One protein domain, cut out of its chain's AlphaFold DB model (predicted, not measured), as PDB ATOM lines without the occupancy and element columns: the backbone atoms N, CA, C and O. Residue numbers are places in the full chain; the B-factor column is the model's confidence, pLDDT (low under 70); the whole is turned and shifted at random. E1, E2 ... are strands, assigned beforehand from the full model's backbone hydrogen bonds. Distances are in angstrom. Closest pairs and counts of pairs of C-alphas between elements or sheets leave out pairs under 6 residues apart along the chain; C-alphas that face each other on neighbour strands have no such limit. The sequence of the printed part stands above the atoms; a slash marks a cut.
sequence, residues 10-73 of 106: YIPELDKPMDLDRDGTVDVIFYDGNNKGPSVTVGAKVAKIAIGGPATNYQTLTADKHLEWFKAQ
ATOM      1  N   TYR A  10      25.919 -35.072 -44.497       93.38
ATOM      2  CA  TYR A  10      25.535 -35.268 -45.891       93.38
ATOM      3  C   TYR A  10      26.042 -34.117 -46.770       93.38
ATOM      4  O   TYR A  10      25.826 -32.945 -46.454       93.38
ATOM      5  N   ILE A  11      26.674 -34.454 -47.892       95.12
ATOM      6  CA  ILE A  11      27.214 -33.515 -48.878       95.12
ATOM      7  C   ILE A  11      26.513 -33.785 -50.214       95.12
ATOM      8  O   ILE A  11      26.874 -34.721 -50.926       95.12
ATOM      9  N   PRO A  12      25.496 -32.995 -50.595       93.31
ATOM     10  CA  PRO A  12      24.675 -33.298 -51.766       93.31
ATOM     11  C   PRO A  12      25.472 -33.289 -53.074       93.31
ATOM     12  O   PRO A  12      25.144 -34.035 -54.002       93.31
ATOM     13  N   GLU A  13      26.499 -32.445 -53.167       95.38
ATOM     14  CA  GLU A  13      27.250 -32.190 -54.393       95.38
ATOM     15  C   GLU A  13      28.612 -31.554 -54.075       95.38
ATOM     16  O   GLU A  13      28.723 -30.789 -53.115       95.38
ATOM     17  N   LEU A  14      29.636 -31.862 -54.878       96.69
ATOM     18  CA  LEU A  14      30.913 -31.145 -54.853       96.69
ATOM     19  C   LEU A  14      30.787 -29.825 -55.626       96.69
ATOM     20  O   LEU A  14      29.881 -29.648 -56.431       96.69
ATOM     21  N   ASP A  15      31.693 -28.892 -55.365       97.25
ATOM     22  CA  ASP A  15      31.731 -27.545 -55.934       97.25
ATOM     23  C   ASP A  15      30.460 -26.706 -55.714       97.25
ATOM     24  O   ASP A  15      30.268 -25.661 -56.337       97.25
ATOM     25  N   LYS A  16      29.615 -27.116 -54.765       96.81
ATOM     26  CA  LYS A  16      28.430 -26.377 -54.344       96.81
ATOM     27  C   LYS A  16      28.696 -25.673 -53.012       96.81
ATOM     28  O   LYS A  16      28.922 -26.356 -52.013       96.81
ATOM     29  N   PRO A  17      28.666 -24.328 -52.968       95.88
ATOM     30  CA  PRO A  17      28.724 -23.576 -51.721       95.88
ATOM     31  C   PRO A  17      27.603 -23.996 -50.762       95.88
ATOM     32  O   PRO A  17      26.447 -24.116 -51.176       95.88
ATOM     33  N   MET A  18      27.944 -24.211 -49.495       95.44
ATOM     34  CA  MET A  18      27.003 -24.599 -48.447       95.44
ATOM     35  C   MET A  18      27.054 -23.601 -47.295       95.44
ATOM     36  O   MET A  18      28.129 -23.249 -46.812       95.44
ATOM     37  N   ASP A  19      25.866 -23.189 -46.877       96.00
ATOM     38  CA  ASP A  19      25.583 -22.470 -45.639       96.00
ATOM     39  C   ASP A  19      25.087 -23.519 -44.627       96.00
ATOM     40  O   ASP A  19      24.009 -24.105 -44.792       96.00
ATOM     41  N   LEU A  20      25.950 -23.878 -43.680       93.38
ATOM     42  CA  LEU A  20      25.716 -24.937 -42.703       93.38
ATOM     43  C   LEU A  20      24.985 -24.408 -41.471       93.38
ATOM     44  O   LEU A  20      24.176 -25.145 -40.897       93.38
ATOM     45  N   ASP A  21      25.265 -23.169 -41.063       94.50
ATOM     46  CA  ASP A  21      24.650 -22.542 -39.889       94.50
ATOM     47  C   ASP A  21      23.350 -21.776 -40.195       94.50
ATOM     48  O   ASP A  21      22.567 -21.499 -39.280       94.50
ATOM     49  N   ARG A  22      23.042 -21.595 -41.484       94.25
ATOM     50  CA  ARG A  22      21.844 -20.952 -42.040       94.25
ATOM     51  C   ARG A  22      21.789 -19.448 -41.788       94.25
ATOM     52  O   ARG A  22      20.687 -18.900 -41.665       94.25
ATOM     53  N   ASP A  23      22.937 -18.782 -41.703       96.56
ATOM     54  CA  ASP A  23      23.018 -17.333 -41.510       96.56
ATOM     55  C   ASP A  23      22.932 -16.517 -42.821       96.56
ATOM     56  O   ASP A  23      22.840 -15.286 -42.790       96.56
ATOM     57  N   GLY A  24      22.886 -17.189 -43.977       95.19
ATOM     58  CA  GLY A  24      22.868 -16.583 -45.310       95.19
ATOM     59  C   GLY A  24      24.257 -16.372 -45.924       95.19
ATOM     60  O   GLY A  24      24.357 -15.912 -47.066       95.19
ATOM     61  N   THR A  25      25.323 -16.714 -45.203       95.38
ATOM     62  CA  THR A  25      26.716 -16.694 -45.648       95.38
ATOM     63  C   THR A  25      27.160 -18.100 -46.028       95.38
ATOM     64  O   THR A  25      26.756 -19.102 -45.458       95.38
ATOM     65  N   VAL A  26      28.022 -18.202 -47.037       96.94
ATOM     66  CA  VAL A  26      28.636 -19.490 -47.368       96.94
ATOM     67  C   VAL A  26      29.701 -19.821 -46.324       96.94
ATOM     68  O   VAL A  26      30.653 -19.058 -46.165       96.94
ATOM     69  N   ASP A  27      29.603 -21.005 -45.725       96.56
ATOM     70  CA  ASP A  27      30.586 -21.527 -44.773       96.56
ATOM     71  C   ASP A  27      31.669 -22.346 -45.460       96.56
ATOM     72  O   ASP A  27      32.868 -22.183 -45.211       96.56
ATOM     73  N   VAL A  28      31.246 -23.262 -46.330       96.56
ATOM     74  CA  VAL A  28      32.113 -24.316 -46.847       96.56
ATOM     75  C   VAL A  28      31.825 -24.626 -48.306       96.56
ATOM     76  O   VAL A  28      30.707 -24.489 -48.804       96.56
ATOM     77  N   ILE A  29      32.859 -25.086 -48.996       97.38
ATOM     78  CA  ILE A  29      32.757 -25.750 -50.283       97.38
ATOM     79  C   ILE A  29      33.612 -27.015 -50.272       97.38
ATOM     80  O   ILE A  29      34.791 -26.995 -49.905       97.38
ATOM     81  N   PHE A  30      33.007 -28.122 -50.685       96.81
ATOM     82  CA  PHE A  30      33.687 -29.402 -50.855       96.81
ATOM     83  C   PHE A  30      34.078 -29.572 -52.317       96.81
ATOM     84  O   PHE A  30      33.286 -29.236 -53.186       96.81
ATOM     85  N   TYR A  31      35.268 -30.085 -52.610       97.12
ATOM     86  CA  TYR A  31      35.747 -30.250 -53.986       97.12
ATOM     87  C   TYR A  31      36.541 -31.548 -54.151       97.12
ATOM     88  O   TYR A  31      36.992 -32.134 -53.167       97.12
ATOM     89  N   ASP A  32      36.712 -32.007 -55.391       96.62
ATOM     90  CA  ASP A  32      37.537 -33.184 -55.688       96.62
ATOM     91  C   ASP A  32      39.009 -32.891 -55.357       96.62
ATOM     92  O   ASP A  32      39.622 -31.986 -55.926       96.62
ATOM     93  N   GLY A  33      39.587 -33.669 -54.443       95.81
ATOM     94  CA  GLY A  33      40.963 -33.507 -53.982       95.81
ATOM     95  C   GLY A  33      42.036 -33.772 -55.043       95.81
ATOM     96  O   GLY A  33      43.199 -33.453 -54.805       95.81
ATOM     97  N   ASN A  34      41.682 -34.320 -56.209       95.56
ATOM     98  CA  ASN A  34      42.581 -34.383 -57.366       95.56
ATOM     99  C   ASN A  34      42.757 -33.018 -58.055       95.56
ATOM    100  O   ASN A  34      43.716 -32.818 -58.802       95.56
ATOM    101  N   ASN A  35      41.858 -32.066 -57.794       95.38
ATOM    102  CA  ASN A  35      41.931 -30.713 -58.326       95.38
ATOM    103  C   ASN A  35      42.730 -29.790 -57.394       95.38
ATOM    104  O   ASN A  35      42.854 -30.010 -56.191       95.38
ATOM    105  N   LYS A  36      43.239 -28.680 -57.944       92.50
ATOM    106  CA  LYS A  36      43.963 -27.659 -57.158       92.50
ATOM    107  C   LYS A  36      43.062 -26.866 -56.203       92.50
ATOM    108  O   LYS A  36      43.564 -26.111 -55.375       92.50
ATOM    109  N   GLY A  37      41.751 -27.000 -56.346       94.25
ATOM    110  CA  GLY A  37      40.745 -26.279 -55.587       94.25
ATOM    111  C   GLY A  37      39.363 -26.451 -56.215       94.25
ATOM    112  O   GLY A  37      39.240 -27.158 -57.221       94.25
ATOM    113  N   PRO A  38      38.348 -25.784 -55.646       96.44
ATOM    114  CA  PRO A  38      37.003 -25.787 -56.196       96.44
ATOM    115  C   PRO A  38      36.937 -25.175 -57.596       96.44
ATOM    116  O   PRO A  38      37.697 -24.254 -57.911       96.44
ATOM    117  N   SER A  39      36.000 -25.644 -58.419       95.81
ATOM    118  CA  SER A  39      35.765 -25.098 -59.767       95.81
ATOM    119  C   SER A  39      35.046 -23.744 -59.756       95.81
ATOM    120  O   SER A  39      35.150 -22.976 -60.715       95.81
ATOM    121  N   VAL A  40      34.367 -23.410 -58.655       94.00
ATOM    122  CA  VAL A  40      33.699 -22.119 -58.456       94.00
ATOM    123  C   VAL A  40      34.501 -21.212 -57.525       94.00
ATOM    124  O   VAL A  40      35.135 -21.644 -56.560       94.00
ATOM    125  N   THR A  41      34.463 -19.911 -57.806       93.94
ATOM    126  CA  THR A  41      35.104 -18.915 -56.943       93.94
ATOM    127  C   THR A  41      34.226 -18.646 -55.726       93.94
ATOM    128  O   THR A  41      33.071 -18.255 -55.861       93.94
ATOM    129  N   VAL A  42      34.800 -18.821 -54.539       94.25
ATOM    130  CA  VAL A  42      34.169 -18.513 -53.251       94.25
ATOM    131  C   VAL A  42      34.979 -17.461 -52.497       94.25
ATOM    132  O   VAL A  42      36.166 -17.259 -52.773       94.25
ATOM    133  N   GLY A  43      34.341 -16.790 -51.535       93.00
ATOM    134  CA  GLY A  43      34.999 -15.794 -50.693       93.00
ATOM    135  C   GLY A  43      36.191 -16.367 -49.918       93.00
ATOM    136  O   GLY A  43      36.249 -17.554 -49.616       93.00
ATOM    137  N   ALA A  44      37.145 -15.509 -49.548       91.69
ATOM    138  CA  ALA A  44      38.368 -15.927 -48.852       91.69
ATOM    139  C   ALA A  44      38.122 -16.568 -47.472       91.69
ATOM    140  O   ALA A  44      38.980 -17.293 -46.979       91.69
ATOM    141  N   LYS A  45      36.967 -16.290 -46.853       93.19
ATOM    142  CA  LYS A  45      36.565 -16.840 -45.550       93.19
ATOM    143  C   LYS A  45      35.880 -18.208 -45.646       93.19
ATOM    144  O   LYS A  45      35.692 -18.840 -44.617       93.19
ATOM    145  N   VAL A  46      35.533 -18.653 -46.854       96.88
ATOM    146  CA  VAL A  46      34.873 -19.943 -47.078       96.88
ATOM    147  C   VAL A  46      35.892 -21.066 -46.922       96.88
ATOM    148  O   VAL A  46      36.934 -21.066 -47.588       96.88
ATOM    149  N   ALA A  47      35.587 -22.041 -46.070       96.50
ATOM    150  CA  ALA A  47      36.399 -23.237 -45.913       96.50
ATOM    151  C   ALA A  47      36.376 -24.066 -47.206       96.50
ATOM    152  O   ALA A  47      35.319 -24.349 -47.764       96.50
ATOM    153  N   LYS A  48      37.549 -24.472 -47.694       96.44
ATOM    154  CA  LYS A  48      37.689 -25.296 -48.902       96.44
ATOM    155  C   LYS A  48      38.150 -26.681 -48.484       96.44
ATOM    156  O   LYS A  48      39.281 -26.827 -48.028       96.44
ATOM    157  N   ILE A  49      37.288 -27.679 -48.628       95.06
ATOM    158  CA  ILE A  49      37.550 -29.037 -48.145       95.06
ATOM    159  C   ILE A  49      37.715 -29.991 -49.328       95.06
ATOM    160  O   ILE A  49      36.789 -30.198 -50.109       95.06
ATOM    161  N   ALA A  50      38.899 -30.589 -49.449       95.94
ATOM    162  CA  ALA A  50      39.177 -31.613 -50.448       95.94
ATOM    163  C   ALA A  50      38.586 -32.968 -50.035       95.94
ATOM    164  O   ALA A  50      38.854 -33.455 -48.934       95.94
ATOM    165  N   ILE A  51      37.867 -33.614 -50.950       95.69
ATOM    166  CA  ILE A  51      37.364 -34.982 -50.824       95.69
ATOM    167  C   ILE A  51      38.206 -35.902 -51.713       95.69
ATOM    168  O   ILE A  51      38.298 -35.694 -52.920       95.69
ATOM    169  N   GLY A  52      38.815 -36.929 -51.123       93.44
ATOM    170  CA  GLY A  52      39.692 -37.870 -51.817       93.44
ATOM    171  C   GLY A  52      40.993 -37.228 -52.311       93.44
ATOM    172  O   GLY A  52      41.540 -36.320 -51.681       93.44
ATOM    173  N   GLY A  53      41.497 -37.702 -53.447       91.88
ATOM    174  CA  GLY A  53      42.739 -37.212 -54.040       91.88
ATOM    175  C   GLY A  53      43.981 -37.955 -53.531       91.88
ATOM    176  O   GLY A  53      43.983 -39.189 -53.526       91.88
ATOM    177  N   PRO A  54      45.061 -37.246 -53.140       88.88
ATOM    178  CA  PRO A  54      46.298 -37.873 -52.680       88.88
ATOM    179  C   PRO A  54      46.081 -38.827 -51.501       88.88
ATOM    180  O   PRO A  54      45.247 -38.573 -50.636       88.88
ATOM    181  N   ALA A  55      46.920 -39.862 -51.390       83.31
ATOM    182  CA  ALA A  55      46.860 -40.853 -50.305       83.31
ATOM    183  C   ALA A  55      47.043 -40.267 -48.885       83.31
ATOM    184  O   ALA A  55      46.803 -40.953 -47.896       83.31
ATOM    185  N   THR A  56      47.480 -39.010 -48.779       88.31
ATOM    186  CA  THR A  56      47.599 -38.267 -47.518       88.31
ATOM    187  C   THR A  56      46.294 -37.592 -47.083       88.31
ATOM    188  O   THR A  56      46.215 -37.125 -45.948       88.31
ATOM    189  N   ASN A  57      45.273 -37.533 -47.946       90.50
ATOM    190  CA  ASN A  57      43.939 -37.068 -47.585       90.50
ATOM    191  C   ASN A  57      43.046 -38.261 -47.230       90.50
ATOM    192  O   ASN A  57      42.717 -39.092 -48.071       90.50
ATOM    193  N   TYR A  58      42.622 -38.321 -45.972       90.81
ATOM    194  CA  TYR A  58      41.785 -39.404 -45.457       90.81
ATOM    195  C   TYR A  58      40.290 -39.068 -45.447       90.81
ATOM    196  O   TYR A  58      39.519 -39.813 -44.842       90.81
ATOM    197  N   GLN A  59      39.895 -37.937 -46.039       93.19
ATOM    198  CA  GLN A  59      38.501 -37.504 -46.139       93.19
ATOM    199  C   GLN A  59      37.876 -38.067 -47.418       93.19
ATOM    200  O   GLN A  59      38.333 -37.751 -48.515       93.19
ATOM    201  N   THR A  60      36.836 -38.885 -47.296       92.88
ATOM    202  CA  THR A  60      36.119 -39.515 -48.419       92.88
ATOM    203  C   THR A  60      34.613 -39.334 -48.268       92.88
ATOM    204  O   THR A  60      34.145 -38.788 -47.271       92.88
ATOM    205  N   LEU A  61      33.844 -39.771 -49.266       93.25
ATOM    206  CA  LEU A  61      32.391 -39.868 -49.165       93.25
ATOM    207  C   LEU A  61      31.955 -41.324 -49.247       93.25
ATOM    208  O   LEU A  61      32.507 -42.096 -50.035       93.25
ATOM    209  N   THR A  62      30.928 -41.671 -48.481       91.94
ATOM    210  CA  THR A  62      30.151 -42.891 -48.706       91.94
ATOM    211  C   THR A  62      29.439 -42.838 -50.065       91.94
ATOM    212  O   THR A  62      29.287 -41.780 -50.684       91.94
ATOM    213  N   ALA A  63      28.918 -43.983 -50.514       90.56
ATOM    214  CA  ALA A  63      28.108 -44.059 -51.733       90.56
ATOM    215  C   ALA A  63      26.843 -43.175 -51.680       90.56
ATOM    216  O   ALA A  63      26.399 -42.670 -52.710       90.56
ATOM    217  N   ASP A  64      26.283 -42.956 -50.487       92.44
ATOM    218  CA  ASP A  64      25.133 -42.076 -50.246       92.44
ATOM    219  C   ASP A  64      25.532 -40.642 -49.843       92.44
ATOM    220  O   ASP A  64      24.686 -39.869 -49.406       92.44
ATOM    221  N   LYS A  65      26.795 -40.261 -50.078       93.75
ATOM    222  CA  LYS A  65      27.346 -38.902 -49.952       93.75
ATOM    223  C   LYS A  65      27.452 -38.341 -48.527       93.75
ATOM    224  O   LYS A  65      27.309 -37.138 -48.323       93.75
ATOM    225  N   HIS A  66      27.754 -39.177 -47.546       93.94
ATOM    226  CA  HIS A  66      28.130 -38.742 -46.202       93.94
ATOM    227  C   HIS A  66      29.647 -38.698 -46.042       93.94
ATOM    228  O   HIS A  66      30.353 -39.590 -46.513       93.94
ATOM    229  N   LEU A  67      30.153 -37.659 -45.376       92.75
ATOM    230  CA  LEU A  67      31.584 -37.494 -45.126       92.75
ATOM    231  C   LEU A  67      32.120 -38.619 -44.233       92.75
ATOM    232  O   LEU A  67      31.563 -38.920 -43.179       92.75
ATOM    233  N   GLU A  68      33.259 -39.176 -44.613       91.31
ATOM    234  CA  GLU A  68      34.018 -40.131 -43.817       91.31
ATOM    235  C   GLU A  68      35.444 -39.640 -43.620       91.31
ATOM    236  O   GLU A  68      36.039 -39.042 -44.517       91.31
ATOM    237  N   TRP A  69      36.017 -39.927 -42.450       88.94
ATOM    238  CA  TRP A  69      37.407 -39.601 -42.162       88.94
ATOM    239  C   TRP A  69      38.129 -40.797 -41.556       88.94
ATOM    240  O   TRP A  69      37.647 -41.407 -40.599       88.94
ATOM    241  N   PHE A  70      39.296 -41.134 -42.111       88.06
ATOM    242  CA  PHE A  70      40.137 -42.237 -41.632       88.06
ATOM    243  C   PHE A  70      39.438 -43.610 -41.668       88.06
ATOM    244  O   PHE A  70      39.879 -44.543 -41.004       88.06
ATOM    245  N   LYS A  71      38.372 -43.773 -42.465       83.31
ATOM    246  CA  LYS A  71      37.567 -45.004 -42.496       83.31
ATOM    247  C   LYS A  71      38.356 -46.224 -42.973       83.31
ATOM    248  O   LYS A  71      38.200 -47.309 -42.427       83.31
ATOM    249  N   ALA A  72      39.247 -46.027 -43.945       80.94
ATOM    250  CA  ALA A  72      40.127 -47.077 -44.456       80.94
ATOM    251  C   ALA A  72      41.284 -47.432 -43.501       80.94
ATOM    252  O   ALA A  72      42.012 -48.387 -43.763       80.94
ATOM    253  N   GLN A  73      41.506 -46.662 -42.429       84.12
ATOM    254  CA  GLN A  73      42.557 -46.958 -41.460       84.12
ATOM    255  C   GLN A  73      42.011 -47.874 -40.368       84.12
ATOM    256  O   GLN A  73      41.080 -47.528 -39.639       84.12
TER     257      GLN A  73
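What this domain is: This is residues 10 to 73 of the 106 residues of an uncharacterized protein of Sphingobacterium sp. IITKGP-BTPF85 (UniProt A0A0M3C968). With little regular structure, this is a loop-rich model in which two parallel strands, E1 and E2, run side by side and a small antiparallel hairpin, E3 and E4, sits past the end of E2. The 64 printed residues include four named strands, E1 to E4 in chain order, and no named helix; the class is all strand, with 16 residues in named elements. It is compact, radius of gyration of the C-alphas 12.0 A, and spans 36 by 23 by 16 A.

Where its parts are: After residues 10 to 27, E1, residues 28 to 32, runs 13.6 A from C-alpha 28 at (32.113, -24.316, -46.847). E2, residues 47 to 51, runs 12.8 A. E3, residues 59 to 61, and E4, residues 67 to 69, run 7.2 A and 6.9 A, ending at C-alpha 69 (37.407, -39.601, -42.162).

How they stand to each other: Residues 17 to 18 pair antiparallel with residues 28 to 29 of E1. E1 and E2 are parallel at 29 degrees, with N 29 and O 47 2.8 A apart. E2 and E3 come closest at the C-alphas of Ile 51 and Thr 60, 5.3 A. E3 and E4 are a hairpin, with N 60 and O 68 2.9 A apart. E1 and E3 are apart.

The domain as a whole: The C-alphas of Gly 24 and Gln 73, the two farthest apart, are 36.4 A apart. The link E1 to E2 is long. The printed part has no cut, and no printed residue is under 70 in pLDDT.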